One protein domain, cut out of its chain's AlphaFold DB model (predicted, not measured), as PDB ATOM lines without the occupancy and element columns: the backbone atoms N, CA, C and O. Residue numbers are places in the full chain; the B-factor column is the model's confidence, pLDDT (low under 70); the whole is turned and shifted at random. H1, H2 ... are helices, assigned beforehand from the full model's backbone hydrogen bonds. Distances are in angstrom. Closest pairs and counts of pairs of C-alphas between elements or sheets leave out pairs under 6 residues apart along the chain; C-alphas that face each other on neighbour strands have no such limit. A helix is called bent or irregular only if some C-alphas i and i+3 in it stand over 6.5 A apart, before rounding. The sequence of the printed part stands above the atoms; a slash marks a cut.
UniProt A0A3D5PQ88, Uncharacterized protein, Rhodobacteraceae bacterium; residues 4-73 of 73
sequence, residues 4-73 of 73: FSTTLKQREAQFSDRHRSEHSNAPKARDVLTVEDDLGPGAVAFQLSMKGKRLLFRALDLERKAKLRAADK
ATOM      1  N   PHE A   4      -6.999 -64.067  11.181       46.62
ATOM      2  CA  PHE A   4      -6.359 -62.803  11.539       46.62
ATOM      3  C   PHE A   4      -6.705 -61.650  10.585       46.62
ATOM      4  O   PHE A   4      -6.776 -60.501  11.013       46.62
ATOM      5  N   SER A   5      -6.941 -61.917   9.295       50.62
ATOM      6  CA  SER A   5      -7.232 -60.846   8.330       50.62
ATOM      7  C   SER A   5      -8.674 -60.339   8.436       50.62
ATOM      8  O   SER A   5      -8.939 -59.163   8.187       50.62
ATOM      9  N   THR A   6      -9.604 -61.198   8.857       58.22
ATOM     10  CA  THR A   6     -11.014 -60.853   9.087       58.22
ATOM     11  C   THR A   6     -11.201 -60.003  10.342       58.22
ATOM     12  O   THR A   6     -11.953 -59.031  10.310       58.22
ATOM     13  N   THR A   7     -10.462 -60.293  11.414       65.12
ATOM     14  CA  THR A   7     -10.486 -59.495  12.653       65.12
ATOM     15  C   THR A   7      -9.859 -58.112  12.476       65.12
ATOM     16  O   THR A   7     -10.351 -57.143  13.054       65.12
ATOM     17  N   LEU A   8      -8.820 -57.984  11.644       59.41
ATOM     18  CA  LEU A   8      -8.207 -56.686  11.344       59.41
ATOM     19  C   LEU A   8      -9.160 -55.768  10.567       59.41
ATOM     20  O   LEU A   8      -9.351 -54.621  10.959       59.41
ATOM     21  N   LYS A   9      -9.828 -56.299   9.534       64.12
ATOM     22  CA  LYS A   9     -10.827 -55.552   8.751       64.12
ATOM     23  C   LYS A   9     -12.039 -55.128   9.583       64.12
ATOM     24  O   LYS A   9     -12.551 -54.030   9.406       64.12
ATOM     25  N   GLN A  10     -12.480 -55.966  10.524       68.06
ATOM     26  CA  GLN A  10     -13.550 -55.601  11.460       68.06
ATOM     27  C   GLN A  10     -13.144 -54.466  12.405       68.06
ATOM     28  O   GLN A  10     -13.941 -53.564  12.656       68.06
ATOM     29  N   ARG A  11     -11.903 -54.484  12.907       63.69
ATOM     30  CA  ARG A  11     -11.377 -53.409  13.761       63.69
ATOM     31  C   ARG A  11     -11.208 -52.102  12.992       63.69
ATOM     32  O   ARG A  11     -11.505 -51.047  13.538       63.69
ATOM     33  N   GLU A  12     -10.778 -52.173  11.736       66.06
ATOM     34  CA  GLU A  12     -10.669 -51.014  10.847       66.06
ATOM     35  C   GLU A  12     -12.042 -50.387  10.561       66.06
ATOM     36  O   GLU A  12     -12.200 -49.175  10.686       66.06
ATOM     37  N   ALA A  13     -13.056 -51.211  10.270       69.00
ATOM     38  CA  ALA A  13     -14.426 -50.749  10.065       69.00
ATOM     39  C   ALA A  13     -15.010 -50.096  11.331       69.00
ATOM     40  O   ALA A  13     -15.516 -48.980  11.263       69.00
ATOM     41  N   GLN A  14     -14.853 -50.725  12.503       70.50
ATOM     42  CA  GLN A  14     -15.289 -50.142  13.780       70.50
ATOM     43  C   GLN A  14     -14.554 -48.845  14.125       70.50
ATOM     44  O   GLN A  14     -15.154 -47.927  14.680       70.50
ATOM     45  N   PHE A  15     -13.258 -48.763  13.818       62.25
ATOM     46  CA  PHE A  15     -12.482 -47.547  14.022       62.25
ATOM     47  C   PHE A  15     -12.970 -46.429  13.101       62.25
ATOM     48  O   PHE A  15     -13.196 -45.324  13.576       62.25
ATOM     49  N   SER A  16     -13.198 -46.722  11.819       62.50
ATOM     50  CA  SER A  16     -13.722 -45.766  10.838       62.50
ATOM     51  C   SER A  16     -15.131 -45.278  11.190       62.50
ATOM     52  O   SER A  16     -15.400 -44.081  11.110       62.50
ATOM     53  N   ASP A  17     -16.009 -46.168  11.665       63.81
ATOM     54  CA  ASP A  17     -17.367 -45.818  12.100       63.81
ATOM     55  C   ASP A  17     -17.373 -44.987  13.387       63.81
ATOM     56  O   ASP A  17     -18.105 -43.997  13.475       63.81
ATOM     57  N   ARG A  18     -16.518 -45.311  14.368       59.25
ATOM     58  CA  ARG A  18     -16.299 -44.436  15.534       59.25
ATOM     59  C   ARG A  18     -15.751 -43.086  15.111       59.25
ATOM     60  O   ARG A  18     -16.268 -42.065  15.532       59.25
ATOM     61  N   HIS A  19     -14.768 -43.061  14.218       55.28
ATOM     62  CA  HIS A  19     -14.180 -41.816  13.743       55.28
ATOM     63  C   HIS A  19     -15.226 -40.955  13.015       55.28
ATOM     64  O   HIS A  19     -15.320 -39.765  13.279       55.28
ATOM     65  N   ARG A  20     -16.084 -41.549  12.175       59.97
ATOM     66  CA  ARG A  20     -17.188 -40.846  11.495       59.97
ATOM     67  C   ARG A  20     -18.290 -40.356  12.439       59.97
ATOM     68  O   ARG A  20     -18.860 -39.305  12.168       59.97
ATOM     69  N   SER A  21     -18.603 -41.094  13.505       57.31
ATOM     70  CA  SER A  21     -19.710 -40.772  14.423       57.31
ATOM     71  C   SER A  21     -19.307 -39.908  15.626       57.31
ATOM     72  O   SER A  21     -20.127 -39.141  16.124       57.31
ATOM     73  N   GLU A  22     -18.048 -39.961  16.067       56.88
ATOM     74  CA  GLU A  22     -17.550 -39.246  17.256       56.88
ATOM     75  C   GLU A  22     -16.948 -37.865  16.941       56.88
ATOM     76  O   GLU A  22     -16.480 -37.170  17.843       56.88
ATOM     77  N   HIS A  23     -17.007 -37.393  15.691       53.69
ATOM     78  CA  HIS A  23     -16.526 -36.054  15.315       53.69
ATOM     79  C   HIS A  23     -17.368 -34.877  15.842       53.69
ATOM     80  O   HIS A  23     -17.053 -33.727  15.545       53.69
ATOM     81  N   SER A  24     -18.400 -35.134  16.648       52.81
ATOM     82  CA  SER A  24     -19.366 -34.119  17.095       52.81
ATOM     83  C   SER A  24     -19.527 -34.011  18.617       52.81
ATOM     84  O   SER A  24     -20.326 -33.215  19.098       52.81
ATOM     85  N   ASN A  25     -18.752 -34.742  19.421       58.16
ATOM     86  CA  ASN A  25     -18.763 -34.518  20.870       58.16
ATOM     87  C   ASN A  25     -17.703 -33.481  21.233       58.16
ATOM     88  O   ASN A  25     -16.716 -33.783  21.903       58.16
ATOM     89  N   ALA A  26     -17.898 -32.244  20.770       57.19
ATOM     90  CA  ALA A  26     -17.226 -31.128  21.414       57.19
ATOM     91  C   ALA A  26     -17.609 -31.174  22.909       57.19
ATOM     92  O   ALA A  26     -18.802 -31.287  23.215       57.19
ATOM     93  N   PRO A  27     -16.635 -31.170  23.839       59.72
ATOM     94  CA  PRO A  27     -16.934 -31.194  25.265       59.72
ATOM     95  C   PRO A  27     -17.888 -30.046  25.603       59.72
ATOM     96  O   PRO A  27     -17.780 -28.952  25.041       59.72
ATOM     97  N   LYS A  28     -18.860 -30.294  26.490       67.50
ATOM     98  CA  LYS A  28     -19.829 -29.260  26.872       67.50
ATOM     99  C   LYS A  28     -19.059 -28.072  27.441       67.50
ATOM    100  O   LYS A  28     -18.145 -28.258  28.237       67.50
ATOM    101  N   ALA A  29     -19.455 -26.851  27.080       65.88
ATOM    102  CA  ALA A  29     -18.740 -25.637  27.482       65.88
ATOM    103  C   ALA A  29     -18.514 -25.538  29.004       65.88
ATOM    104  O   ALA A  29     -17.463 -25.088  29.439       65.88
ATOM    105  N   ARG A  30     -19.463 -26.024  29.817       65.88
ATOM    106  CA  ARG A  30     -19.328 -26.088  31.280       65.88
ATOM    107  C   ARG A  30     -18.165 -26.973  31.733       65.88
ATOM    108  O   ARG A  30     -17.443 -26.594  32.647       65.88
ATOM    109  N   ASP A  31     -17.984 -28.120  31.090       67.56
ATOM    110  CA  ASP A  31     -16.906 -29.056  31.411       67.56
ATOM    111  C   ASP A  31     -15.557 -28.449  31.002       67.56
ATOM    112  O   ASP A  31     -14.586 -28.557  31.741       67.56
ATOM    113  N   VAL A  32     -15.515 -27.730  29.874       60.66
ATOM    114  CA  VAL A  32     -14.321 -26.987  29.438       60.66
ATOM    115  C   VAL A  32     -13.947 -25.903  30.451       60.66
ATOM    116  O   VAL A  32     -12.802 -25.865  30.880       60.66
ATOM    117  N   LEU A  33     -14.907 -25.076  30.876       61.81
ATOM    118  CA  LEU A  33     -14.675 -23.997  31.845       61.81
ATOM    119  C   LEU A  33     -14.203 -24.525  33.204       61.81
ATOM    120  O   LEU A  33     -13.261 -23.991  33.770       61.81
ATOM    121  N   THR A  34     -14.806 -25.613  33.689       70.00
ATOM    122  CA  THR A  34     -14.425 -26.223  34.974       70.00
ATOM    123  C   THR A  34     -12.984 -26.745  34.924       70.00
ATOM    124  O   THR A  34     -12.203 -26.534  35.843       70.00
ATOM    125  N   VAL A  35     -12.601 -27.383  33.812       67.25
ATOM    126  CA  VAL A  35     -11.233 -27.878  33.607       67.25
ATOM    127  C   VAL A  35     -10.228 -26.732  33.439       67.25
ATOM    128  O   VAL A  35      -9.088 -26.861  33.879       67.25
ATOM    129  N   GLU A  36     -10.613 -25.622  32.806       71.50
ATOM    130  CA  GLU A  36      -9.752 -24.438  32.686       71.50
ATOM    131  C   GLU A  36      -9.577 -23.685  34.011       71.50
ATOM    132  O   GLU A  36      -8.488 -23.166  34.251       71.50
ATOM    133  N   ASP A  37     -10.580 -23.678  34.892       73.56
ATOM    134  CA  ASP A  37     -10.445 -23.130  36.248       73.56
ATOM    135  C   ASP A  37      -9.465 -23.961  37.099       73.56
ATOM    136  O   ASP A  37      -8.649 -23.400  37.832       73.56
ATOM    137  N   ASP A  38      -9.482 -25.292  36.953       75.75
ATOM    138  CA  ASP A  38      -8.617 -26.205  37.712       75.75
ATOM    139  C   ASP A  38      -7.175 -26.280  37.169       75.75
ATOM    140  O   ASP A  38      -6.211 -26.365  37.935       75.75
ATOM    141  N   LEU A  39      -7.004 -26.300  35.841       74.06
ATOM    142  CA  LEU A  39      -5.706 -26.514  35.176       74.06
ATOM    143  C   LEU A  39      -5.062 -25.227  34.646       74.06
ATOM    144  O   LEU A  39      -3.903 -25.247  34.222       74.06
ATOM    145  N   GLY A  40      -5.805 -24.124  34.653       80.06
ATOM    146  CA  GLY A  40      -5.417 -22.848  34.076       80.06
ATOM    147  C   GLY A  40      -5.943 -22.633  32.648       80.06
ATOM    148  O   GLY A  40      -6.224 -23.584  31.903       80.06
ATOM    149  N   PRO A  41      -6.048 -21.358  32.227       77.56
ATOM    150  CA  PRO A  41      -6.609 -20.987  30.934       77.56
ATOM    151  C   PRO A  41      -5.812 -21.599  29.775       77.56
ATOM    152  O   PRO A  41      -4.580 -21.557  29.748       77.56
ATOM    153  N   GLY A  42      -6.517 -22.160  28.787       72.25
ATOM    154  CA  GLY A  42      -5.908 -22.768  27.603       72.25
ATOM    155  C   GLY A  42      -5.403 -24.200  27.797       72.25
ATOM    156  O   GLY A  42      -4.893 -24.791  26.839       72.25
ATOM    157  N   ALA A  43      -5.573 -24.801  28.980       75.44
ATOM    158  CA  ALA A  43      -5.220 -26.198  29.229       75.44
ATOM    159  C   ALA A  43      -5.970 -27.159  28.293       75.44
ATOM    160  O   ALA A  43      -5.369 -28.073  27.723       75.44
ATOM    161  N   VAL A  44      -7.262 -26.915  28.057       72.50
ATOM    162  CA  VAL A  44      -8.089 -27.756  27.179       72.50
ATOM    163  C   VAL A  44      -7.660 -27.610  25.719       72.50
ATOM    164  O   VAL A  44      -7.431 -28.607  25.031       72.50
ATOM    165  N   ALA A  45      -7.445 -26.378  25.248       71.88
ATOM    166  CA  ALA A  45      -6.918 -26.125  23.907       71.88
ATOM    167  C   ALA A  45      -5.532 -26.766  23.703       71.88
ATOM    168  O   ALA A  45      -5.258 -27.369  22.660       71.88
ATOM    169  N   PHE A  46      -4.665 -26.701  24.718       73.38
ATOM    170  CA  PHE A  46      -3.358 -27.345  24.697       73.38
ATOM    171  C   PHE A  46      -3.479 -28.870  24.610       73.38
ATOM    172  O   PHE A  46      -2.836 -29.464  23.742       73.38
ATOM    173  N   GLN A  47      -4.323 -29.503  25.431       72.06
ATOM    174  CA  GLN A  47      -4.566 -30.952  25.403       72.06
ATOM    175  C   GLN A  47      -5.125 -31.428  24.056       72.06
ATOM    176  O   GLN A  47      -4.722 -32.480  23.555       72.06
ATOM    177  N   LEU A  48      -6.013 -30.646  23.440       73.44
ATOM    178  CA  LEU A  48      -6.577 -30.950  22.125       73.44
ATOM    179  C   LEU A  48      -5.569 -30.735  20.983       73.44
ATOM    180  O   LEU A  48      -5.686 -31.374  19.933       73.44
ATOM    181  N   SER A  49      -4.547 -29.898  21.188       77.38
ATOM    182  CA  SER A  49      -3.489 -29.657  20.206       77.38
ATOM    183  C   SER A  49      -2.611 -30.893  19.958       77.38
ATOM    184  O   SER A  49      -2.352 -31.714  20.841       77.38
ATOM    185  N   MET A  50      -2.036 -30.988  18.754       75.38
ATOM    186  CA  MET A  50      -1.097 -32.063  18.400       75.38
ATOM    187  C   MET A  50       0.159 -32.096  19.283       75.38
ATOM    188  O   MET A  50       0.779 -33.151  19.417       75.38
ATOM    189  N   LYS A  51       0.553 -30.958  19.870       71.56
ATOM    190  CA  LYS A  51       1.687 -30.878  20.798       71.56
ATOM    191  C   LYS A  51       1.307 -31.434  22.173       71.56
ATOM    192  O   LYS A  51       2.043 -32.274  22.686       71.56
ATOM    193  N   GLY A  52       0.153 -31.044  22.718       73.00
ATOM    194  CA  GLY A  52      -0.330 -31.548  24.007       73.00
ATOM    195  C   GLY A  52      -0.602 -33.047  23.986       73.00
ATOM    196  O   GLY A  52      -0.108 -33.758  24.857       73.00
ATOM    197  N   LYS A  53      -1.247 -33.567  22.929       76.81
ATOM    198  CA  LYS A  53      -1.448 -35.020  22.764       76.81
ATOM    199  C   LYS A  53      -0.131 -35.800  22.817       76.81
ATOM    200  O   LYS A  53      -0.027 -36.775  23.555       76.81
ATOM    201  N   ARG A  54       0.902 -35.363  22.081       74.56
ATOM    202  CA  ARG A  54       2.229 -36.017  22.109       74.56
ATOM    203  C   ARG A  54       2.854 -35.997  23.501       74.56
ATOM    204  O   ARG A  54       3.474 -36.981  23.898       74.56
ATOM    205  N   LEU A  55       2.709 -34.889  24.223       74.31
ATOM    206  CA  LEU A  55       3.267 -34.736  25.563       74.31
ATOM    207  C   LEU A  55       2.566 -35.659  26.570       74.31
ATOM    208  O   LEU A  55       3.247 -36.326  27.345       74.31
ATOM    209  N   LEU A  56       1.236 -35.775  26.488       79.62
ATOM    210  CA  LEU A  56       0.442 -36.705  27.297       79.62
ATOM    211  C   LEU A  56       0.827 -38.164  27.033       79.62
ATOM    212  O   LEU A  56       1.077 -38.913  27.975       79.62
ATOM    213  N   PHE A  57       0.961 -38.567  25.765       76.12
ATOM    214  CA  PHE A  57       1.412 -39.925  25.432       76.12
ATOM    215  C   PHE A  57       2.814 -40.222  25.969       76.12
ATOM    216  O   PHE A  57       3.061 -41.313  26.478       76.12
ATOM    217  N   ARG A  58       3.729 -39.250  25.895       77.50
ATOM    218  CA  ARG A  58       5.078 -39.401  26.449       77.50
ATOM    219  C   ARG A  58       5.056 -39.522  27.973       77.50
ATOM    220  O   ARG A  58       5.799 -40.336  28.509       77.50
ATOM    221  N   ALA A  59       4.214 -38.749  28.658       81.44
ATOM    222  CA  ALA A  59       4.047 -38.842  30.106       81.44
ATOM    223  C   ALA A  59       3.520 -40.225  30.527       81.44
ATOM    224  O   ALA A  59       4.109 -40.854  31.402       81.44
ATOM    225  N   LEU A  60       2.498 -40.742  29.836       80.44
ATOM    226  CA  LEU A  60       1.955 -42.085  30.080       80.44
ATOM    227  C   LEU A  60       2.994 -43.192  29.839       80.44
ATOM    228  O   LEU A  60       3.077 -44.147  30.610       80.44
ATOM    229  N   ASP A  61       3.809 -43.072  28.789       86.06
ATOM    230  CA  ASP A  61       4.881 -44.036  28.509       86.06
ATOM    231  C   ASP A  61       5.970 -44.017  29.596       86.06
ATOM    232  O   ASP A  61       6.446 -45.067  30.032       86.06
ATOM    233  N   LEU A  62       6.333 -42.831  30.091       85.00
ATOM    234  CA  LEU A  62       7.268 -42.692  31.208       85.00
ATOM    235  C   LEU A  62       6.702 -43.281  32.503       85.00
ATOM    236  O   LEU A  62       7.422 -43.990  33.205       85.00
ATOM    237  N   GLU A  63       5.422 -43.051  32.792       86.69
ATOM    238  CA  GLU A  63       4.747 -43.624  33.958       86.69
ATOM    239  C   GLU A  63       4.702 -45.157  33.880       86.69
ATOM    240  O   GLU A  63       5.041 -45.846  34.845       86.69
ATOM    241  N   ARG A  64       4.372 -45.710  32.705       85.88
ATOM    242  CA  ARG A  64       4.400 -47.158  32.463       85.88
ATOM    243  C   ARG A  64       5.796 -47.733  32.694       85.88
ATOM    244  O   ARG A  64       5.933 -48.746  33.373       85.88
ATOM    245  N   LYS A  65       6.836 -47.086  32.163       86.75
ATOM    246  CA  LYS A  65       8.234 -47.505  32.357       86.75
ATOM    247  C   LYS A  65       8.665 -47.424  33.818       86.75
ATOM    248  O   LYS A  65       9.368 -48.316  34.281       86.75
ATOM    249  N   ALA A  66       8.245 -46.391  34.545       88.88
ATOM    250  CA  ALA A  66       8.529 -46.260  35.971       88.88
ATOM    251  C   ALA A  66       7.880 -47.393  36.781       88.88
ATOM    252  O   ALA A  66       8.551 -48.004  37.607       88.88
ATOM    253  N   LYS A  67       6.616 -47.728  36.488       86.94
ATOM    254  CA  LYS A  67       5.901 -48.850  37.119       86.94
ATOM    255  C   LYS A  67       6.559 -50.199  36.830       86.94
ATOM    256  O   LYS A  67       6.725 -50.989  37.748       86.94
ATOM    257  N   LEU A  68       6.988 -50.440  35.588       86.62
ATOM    258  CA  LEU A  68       7.715 -51.662  35.224       86.62
ATOM    259  C   LEU A  68       9.047 -51.773  35.979       86.62
ATOM    260  O   LEU A  68       9.322 -52.800  36.582       86.62
ATOM    261  N   ARG A  69       9.823 -50.685  36.050       82.00
ATOM    262  CA  ARG A  69      11.072 -50.651  36.831       82.00
ATOM    263  C   ARG A  69      10.862 -50.860  38.329       82.00
ATOM    264  O   ARG A  69      11.764 -51.352  38.994       82.00
ATOM    265  N   ALA A  70       9.729 -50.417  38.868       81.62
ATOM    266  CA  ALA A  70       9.380 -50.634  40.266       81.62
ATOM    267  C   ALA A  70       8.925 -52.076  40.536       81.62
ATOM    268  O   ALA A  70       9.113 -52.547  41.646       81.62
ATOM    269  N   ALA A  71       8.351 -52.757  39.540       77.12
ATOM    270  CA  ALA A  71       7.951 -54.161  39.633       77.12
ATOM    271  C   ALA A  71       9.124 -55.146  39.453       77.12
ATOM    272  O   ALA A  71       9.034 -56.274  39.920       77.12
ATOM    273  N   ASP A  72      10.208 -54.718  38.797       69.00
ATOM    274  CA  ASP A  72      11.452 -55.491  38.646       69.00
ATOM    275  C   ASP A  72      12.399 -55.385  39.870       69.00
ATOM    276  O   ASP A  72      13.477 -55.983  39.860       69.00
ATOM    277  N   LYS A  73      12.039 -54.605  40.901       55.66
ATOM    278  CA  LYS A  73      12.750 -54.504  42.191       55.66
ATOM    279  C   LYS A  73      12.061 -55.336  43.261       55.66
ATOM    280  O   LYS A  73      12.804 -55.894  44.097       55.66
TER     281      LYS A  73
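What this domain is: This is residues 4 to 73 of the 73 residues of an uncharacterized protein of Rhodobacteraceae bacterium (UniProt A0A3D5PQ88). Two long helices, H1 and H4, reach out as separate arms of an open, angular model from a small head of two short helices, H2 and H3; H4, the longest helix, meets the head at a corner beside H3, and H1 is joined to H2 through a link of 7 residues and touches no other helix. Most of H4, from residue 57 on, and the whole of H1 stand free, and the space between the two arms is empty. The printed part has 70 residues with four named helices, in the order H1, H2, H3, H4 along the chain, and no named strand; the class is all helix. The whole is extended, with a radius of gyration of the C-alphas of 17.5 A, and its outline is flat, with spans of 47 by 45 by 18 A.

Where its parts are: H4 is residues 50 to 71, 22 residues from Met 50 to Ala 71, and measures 32.0 A from first to last C-alpha. Its C-alpha 50 stands at (-1.097, -32.063, 18.400) and its C-alpha 71 at (7.951, -54.161, 39.633). H3, residues 43 to 48, comes just before it and is the shortest, 8.7 A from the C-alpha of Ala 43 to that of Leu 48. H2 is residues 29 to 39, Ala 29 to Leu 39, and measures 15.2 A. H1 is residues 4 to 21, Phe 4 to Ser 21, and measures 25.9 A; it begins at C-alpha 4, (-6.359, -62.803, 11.539), and ends at C-alpha 21, (-19.710, -40.772, 14.423). No helix is bent or irregular.

How they stand to each other: H4 touches H3 only at the corner by their link, and only just, with 3 pairs of C-alphas within 8 A. The closest C-alphas of the two are those of Phe 46 and Gly 52, 5.2 A apart. H4 touches H3 with residues 52 to 56 alone. The lines of H3 and H4 are about perpendicular, at 87 degrees, and their centres are 17.7 A apart. H3 also touches H2, with 5 pairs of C-alphas within 8 A. The closest C-alphas there are those of Glu 36 and Ala 43, 6.0 A apart. H2 and H3 run opposite ways at a steep tilt of 63 degrees, centre to centre 10.7 A. H2 and H4 are apart. H1 touches no helix: it is apart from H2, from H3 and from H4. In H1, H2, H3 and H4 every pair of O of residue i and N of residue i+4 is within hydrogen-bond range.

The domain as a whole: The two C-alphas farthest apart are those of Ser 5 and Asp 37, 47.0 A, and the first and last printed C-alphas, of Phe 4 and Lys 73, are 37.1 A apart. The printed part runs from residue 4 to residue 73, the chain's last residue, and has no cut. The links from H2 to H3, with 3 residues, and from H3 to H4, with 1 residue, are tight; the link from H1 to H2, with 7 residues, is short, and no link is long. Two stretches stand free: residues 4 to 26, of which 4 to 21 belong to H1, and residues 57 to 73, of which 57 to 71 belong to H4. The mean pLDDT of the printed part is 70.1, and 32 residues are under 70: residues 4 to 13, 15 to 33, 35, and 72 to 73. The mean pLDDT is 61 in H1, 69 in H2, 73 in H3 and 81 in H4.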